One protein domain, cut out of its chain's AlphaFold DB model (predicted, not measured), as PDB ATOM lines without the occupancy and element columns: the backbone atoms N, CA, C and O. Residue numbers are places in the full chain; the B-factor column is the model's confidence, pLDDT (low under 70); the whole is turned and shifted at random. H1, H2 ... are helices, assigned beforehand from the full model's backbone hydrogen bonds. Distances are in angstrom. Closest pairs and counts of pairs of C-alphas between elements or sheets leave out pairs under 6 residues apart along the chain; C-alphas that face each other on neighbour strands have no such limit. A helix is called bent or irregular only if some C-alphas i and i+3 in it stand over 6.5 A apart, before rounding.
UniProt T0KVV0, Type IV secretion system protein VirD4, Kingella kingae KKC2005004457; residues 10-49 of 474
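AT A GLANCE: This is residues 10 to 49 of the 474 residues of the protein "Type IV secretion system protein VirD4" of Kingella kingae KKC2005004457 (UniProt T0KVV0). Two short helices, H1 and H2, stand side by side as a helical hairpin in the shape of a narrow V, closest where Gly 10 of H1 meets Ala 47 of H2. The long loop of residues 18 to 36 swings out past H1, away from H2, turns near Gly 26 and comes back to the start of H2. The printed part has 40 residues with two named helices, H1 then H2, and no named strand. The class is all helix, though under half of the residues, 19 of 40, are in named elements. The whole is compact, with a radius of gyration of the C-alphas of 9.8 A, and flat, spanning 27 by 24 by 10 A.

HOW THE PARTS SIT: H1, residues 10 to 17, and H2, residues 37 to 47, touch, with 8 pairs of C-alphas within 8 A. Their closest C-alphas are those of Gly 10 and Ala 47, 4.1 A apart. They run opposite ways at a shallow tilt of 34.9 degrees, only just short of steep. Their centres are 11.0 A apart. In H2 every O i to N i+4 pair is within hydrogen-bond range; in H1, 3 of 4 are.

IN THESE COORDINATES: H1 begins at C-alpha 10 at (113.205, 184.097, 136.525) and measures 10.0 A from first to last C-alpha. It is neither bent nor irregular, but only just: C-alphas 14 and 17 are 6.1 A apart. H2, the longest helix, measures 15.2 A and ends at C-alpha 47 at (115.635, 180.988, 135.375).

THE WHOLE: The two C-alphas farthest apart are those of Gly 26 and Thr 38, at 27.5 A. The printed part has no cut. The link from H1 to H2 is long, with 19 residues. The mean pLDDT of the printed part is 71.2; residue 16 and residues 19 to 33 are under 70.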
ATOM      1  N   GLY A  10     113.369 185.539 136.680       78.50
ATOM      2  CA  GLY A  10     113.205 184.097 136.525       78.50
ATOM      3  C   GLY A  10     111.779 183.751 136.105       78.50
ATOM      4  O   GLY A  10     111.592 183.071 135.094       78.50
ATOM      5  N   ASP A  11     110.787 184.283 136.819       76.75
ATOM      6  CA  ASP A  11     109.363 184.075 136.528       76.75
ATOM      7  C   ASP A  11     108.974 184.627 135.151       76.75
ATOM      8  O   ASP A  11     108.302 183.943 134.383       76.75
ATOM      9  N   TYR A  12     109.469 185.812 134.776       78.75
ATOM     10  CA  TYR A  12     109.284 186.385 133.438       78.75
ATOM     11  C   TYR A  12     109.850 185.470 132.341       78.75
ATOM     12  O   TYR A  12     109.184 185.197 131.341       78.75
ATOM     13  N   ILE A  13     111.063 184.934 132.524       80.31
ATOM     14  CA  ILE A  13     111.651 183.997 131.558       80.31
ATOM     15  C   ILE A  13     110.821 182.706 131.487       80.31
ATOM     16  O   ILE A  13     110.527 182.227 130.394       80.31
ATOM     17  N   LYS A  14     110.400 182.142 132.621       74.88
ATOM     18  CA  LYS A  14     109.602 180.906 132.661       74.88
ATOM     19  C   LYS A  14     108.218 181.072 132.038       74.88
ATOM     20  O   LYS A  14     107.830 180.244 131.218       74.88
ATOM     21  N   GLN A  15     107.482 182.106 132.429       73.25
ATOM     22  CA  GLN A  15     106.081 182.321 132.064       73.25
ATOM     23  C   GLN A  15     105.959 183.011 130.704       73.25
ATOM     24  O   GLN A  15     105.344 182.464 129.792       73.25
ATOM     25  N   ASP A  16     106.589 184.178 130.555       67.56
ATOM     26  CA  ASP A  16     106.319 185.104 129.452       67.56
ATOM     27  C   ASP A  16     107.237 184.875 128.234       67.56
ATOM     28  O   ASP A  16     106.873 185.225 127.111       67.56
ATOM     29  N   LEU A  17     108.413 184.256 128.426       71.19
ATOM     30  CA  LEU A  17     109.340 183.920 127.333       71.19
ATOM     31  C   LEU A  17     109.269 182.442 126.906       71.19
ATOM     32  O   LEU A  17     109.320 182.146 125.710       71.19
ATOM     33  N   LEU A  18     109.194 181.516 127.869       72.25
ATOM     34  CA  LEU A  18     109.316 180.071 127.627       72.25
ATOM     35  C   LEU A  18     108.009 179.273 127.790       72.25
ATOM     36  O   LEU A  18     107.995 178.102 127.416       72.25
ATOM     37  N   GLY A  19     106.931 179.865 128.322       66.69
ATOM     38  CA  GLY A  19     105.623 179.209 128.481       66.69
ATOM     39  C   GLY A  19     105.607 177.991 129.421       66.69
ATOM     40  O   GLY A  19     104.759 177.118 129.273       66.69
ATOM     41  N   ILE A  20     106.552 177.896 130.362       63.91
ATOM     42  CA  ILE A  20     106.761 176.724 131.236       63.91
ATOM     43  C   ILE A  20     105.791 176.708 132.434       63.91
ATOM     44  O   ILE A  20     105.470 175.637 132.941       63.91
ATOM     45  N   GLU A  21     105.315 177.875 132.882       54.09
ATOM     46  CA  GLU A  21     104.506 178.033 134.110       54.09
ATOM     47  C   GLU A  21     103.193 178.824 133.890       54.09
ATOM     48  O   GLU A  21     102.540 179.235 134.842       54.09
ATOM     49  N   ALA A  22     102.767 179.036 132.639       52.09
ATOM     50  CA  ALA A  22     101.632 179.910 132.296       52.09
ATOM     51  C   ALA A  22     100.221 179.354 132.634       52.09
ATOM     52  O   ALA A  22      99.218 180.006 132.346       52.09
ATOM     53  N   GLU A  23     100.107 178.165 133.243       48.16
ATOM     54  CA  GLU A  23      98.808 177.518 133.507       48.16
ATOM     55  C   GLU A  23      97.969 178.194 134.617       48.16
ATOM     56  O   GLU A  23      96.750 178.019 134.632       48.16
ATOM     57  N   GLU A  24      98.560 178.978 135.534       48.06
ATOM     58  CA  GLU A  24      97.830 179.499 136.711       48.06
ATOM     59  C   GLU A  24      96.972 180.761 136.466       48.06
ATOM     60  O   GLU A  24      95.993 180.962 137.188       48.06
ATOM     61  N   GLU A  25      97.254 181.587 135.447       49.16
ATOM     62  CA  GLU A  25      96.522 182.856 135.208       49.16
ATOM     63  C   GLU A  25      95.560 182.843 133.999       49.16
ATOM     64  O   GLU A  25      94.908 183.846 133.704       49.16
ATOM     65  N   GLY A  26      95.411 181.711 133.300       49.88
ATOM     66  CA  GLY A  26      94.448 181.572 132.193       49.88
ATOM     67  C   GLY A  26      94.788 182.365 130.920       49.88
ATOM     68  O   GLY A  26      93.952 182.481 130.022       49.88
ATOM     69  N   LEU A  27      96.011 182.893 130.835       48.47
ATOM     70  CA  LEU A  27      96.623 183.442 129.629       48.47
ATOM     71  C   LEU A  27      97.493 182.353 128.987       48.47
ATOM     72  O   LEU A  27      98.644 182.166 129.374       48.47
ATOM     73  N   GLU A  28      96.948 181.644 127.993       48.88
ATOM     74  CA  GLU A  28      97.732 180.756 127.122       48.88
ATOM     75  C   GLU A  28      98.714 181.595 126.283       48.88
ATOM     76  O   GLU A  28      98.416 182.025 125.167       48.88
ATOM     77  N   LEU A  29      99.893 181.865 126.844       54.66
ATOM     78  CA  LEU A  29     101.020 182.452 126.129       54.66
ATOM     79  C   LEU A  29     101.710 181.349 125.321       54.66
ATOM     80  O   LEU A  29     102.300 180.429 125.888       54.66
ATOM     81  N   GLU A  30     101.631 181.424 123.988       57.66
ATOM     82  CA  GLU A  30     102.366 180.490 123.131       57.66
ATOM     83  C   GLU A  30     103.884 180.669 123.342       57.66
ATOM     84  O   GLU A  30     104.392 181.786 123.197       57.66
ATOM     85  N   PRO A  31     104.635 179.597 123.661       62.47
ATOM     86  CA  PRO A  31     106.074 179.693 123.884       62.47
ATOM     87  C   PRO A  31     106.808 180.131 122.608       62.47
ATOM     88  O   PRO A  31     106.434 179.753 121.496       62.47
ATOM     89  N   ARG A  32     107.897 180.899 122.762       65.38
ATOM     90  CA  ARG A  32     108.731 181.404 121.653       65.38
ATOM     91  C   ARG A  32     109.290 180.263 120.784       65.38
ATOM     92  O   ARG A  32     110.309 179.660 121.109       65.38
ATOM     93  N   THR A  33     108.638 179.987 119.652       64.75
ATOM     94  CA  THR A  33     109.021 178.923 118.695       64.75
ATOM     95  C   THR A  33     110.139 179.318 117.721       64.75
ATOM     96  O   THR A  33     110.645 178.473 116.982       64.75
ATOM     97  N   ASP A  34     110.546 180.587 117.714       79.06
ATOM     98  CA  ASP A  34     111.651 181.133 116.917       79.06
ATOM     99  C   ASP A  34     113.037 180.877 117.536       79.06
ATOM    100  O   ASP A  34     114.054 181.000 116.848       79.06
ATOM    101  N   LEU A  35     113.094 180.505 118.819       76.88
ATOM    102  CA  LEU A  35     114.340 180.226 119.526       76.88
ATOM    103  C   LEU A  35     114.771 178.756 119.350       76.88
ATOM    104  O   LEU A  35     113.957 177.847 119.514       76.88
ATOM    105  N   PRO A  36     116.061 178.473 119.075       83.88
ATOM    106  CA  PRO A  36     116.580 177.108 119.097       83.88
ATOM    107  C   PRO A  36     116.366 176.441 120.462       83.88
ATOM    108  O   PRO A  36     116.549 177.084 121.497       83.88
ATOM    109  N   GLN A  37     116.092 175.131 120.480       79.75
ATOM    110  CA  GLN A  37     115.888 174.375 121.726       79.75
ATOM    111  C   GLN A  37     117.043 174.562 122.724       79.75
ATOM    112  O   GLN A  37     116.815 174.757 123.910       79.75
ATOM    113  N   THR A  38     118.288 174.618 122.245       83.75
ATOM    114  CA  THR A  38     119.465 174.866 123.091       83.75
ATOM    115  C   THR A  38     119.465 176.241 123.765       83.75
ATOM    116  O   THR A  38     120.071 176.386 124.823       83.75
ATOM    117  N   CYS A  39     118.813 177.251 123.182       81.56
ATOM    118  CA  CYS A  39     118.616 178.555 123.815       81.56
ATOM    119  C   CYS A  39     117.525 178.472 124.890       81.56
ATOM    120  O   CYS A  39     117.754 178.933 126.005       81.56
ATOM    121  N   ILE A  40     116.398 177.819 124.584       81.19
ATOM    122  CA  ILE A  40     115.301 177.547 125.530       81.19
ATOM    123  C   ILE A  40     115.830 176.807 126.768       81.19
ATOM    124  O   ILE A  40     115.653 177.278 127.889       81.19
ATOM    125  N   ASP A  41     116.574 175.714 126.573       82.88
ATOM    126  CA  ASP A  41     117.149 174.899 127.650       82.88
ATOM    127  C   ASP A  41     118.096 175.714 128.552       82.88
ATOM    128  O   ASP A  41     118.134 175.524 129.768       82.88
ATOM    129  N   LYS A  42     118.877 176.636 127.969       87.56
ATOM    130  CA  LYS A  42     119.822 177.486 128.711       87.56
ATOM    131  C   LYS A  42     119.132 178.622 129.460       87.56
ATOM    132  O   LYS A  42     119.520 178.901 130.591       87.56
ATOM    133  N   LEU A  43     118.102 179.226 128.872       85.62
ATOM    134  CA  LEU A  43     117.270 180.234 129.528       85.62
ATOM    135  C   LEU A  43     116.486 179.617 130.697       85.62
ATOM    136  O   LEU A  43     116.497 180.175 131.790       85.62
ATOM    137  N   ALA A  44     115.920 178.420 130.520       82.75
ATOM    138  CA  ALA A  44     115.286 177.664 131.601       82.75
ATOM    139  C   ALA A  44     116.289 177.287 132.707       82.75
ATOM    140  O   ALA A  44     115.979 177.396 133.892       82.75
ATOM    141  N   ALA A  45     117.512 176.874 132.352       86.38
ATOM    142  CA  ALA A  45     118.554 176.563 133.333       86.38
ATOM    143  C   ALA A  45     119.022 177.793 134.138       86.38
ATOM    144  O   ALA A  45     119.402 177.634 135.297       86.38
ATOM    145  N   PHE A  46     118.983 178.994 133.548       87.31
ATOM    146  CA  PHE A  46     119.244 180.267 134.229       87.31
ATOM    147  C   PHE A  46     118.070 180.696 135.123       87.31
ATOM    148  O   PHE A  46     118.280 181.037 136.283       87.31
ATOM    149  N   ALA A  47     116.835 180.617 134.622       86.62
ATOM    150  CA  ALA A  47     115.635 180.988 135.375       86.62
ATOM    151  C   ALA A  47     115.370 180.082 136.592       86.62
ATOM    152  O   ALA A  47     114.772 180.522 137.564       86.62
ATOM    153  N   ASN A  48     115.846 178.832 136.558       85.62
ATOM    154  CA  ASN A  48     115.786 177.896 137.686       85.62
ATOM    155  C   ASN A  48     116.949 178.037 138.696       85.62
ATOM    156  O   ASN A  48     117.047 177.224 139.614       85.62
ATOM    157  N   GLN A  49     117.847 179.018 138.541       88.56
ATOM    158  CA  GLN A  49     118.839 179.337 139.576       88.56
ATOM    159  C   GLN A  49     118.200 180.111 140.734       88.56
ATOM    160  O   GLN A  49     117.226 180.838 140.538       88.56
TER     161      GLN A  49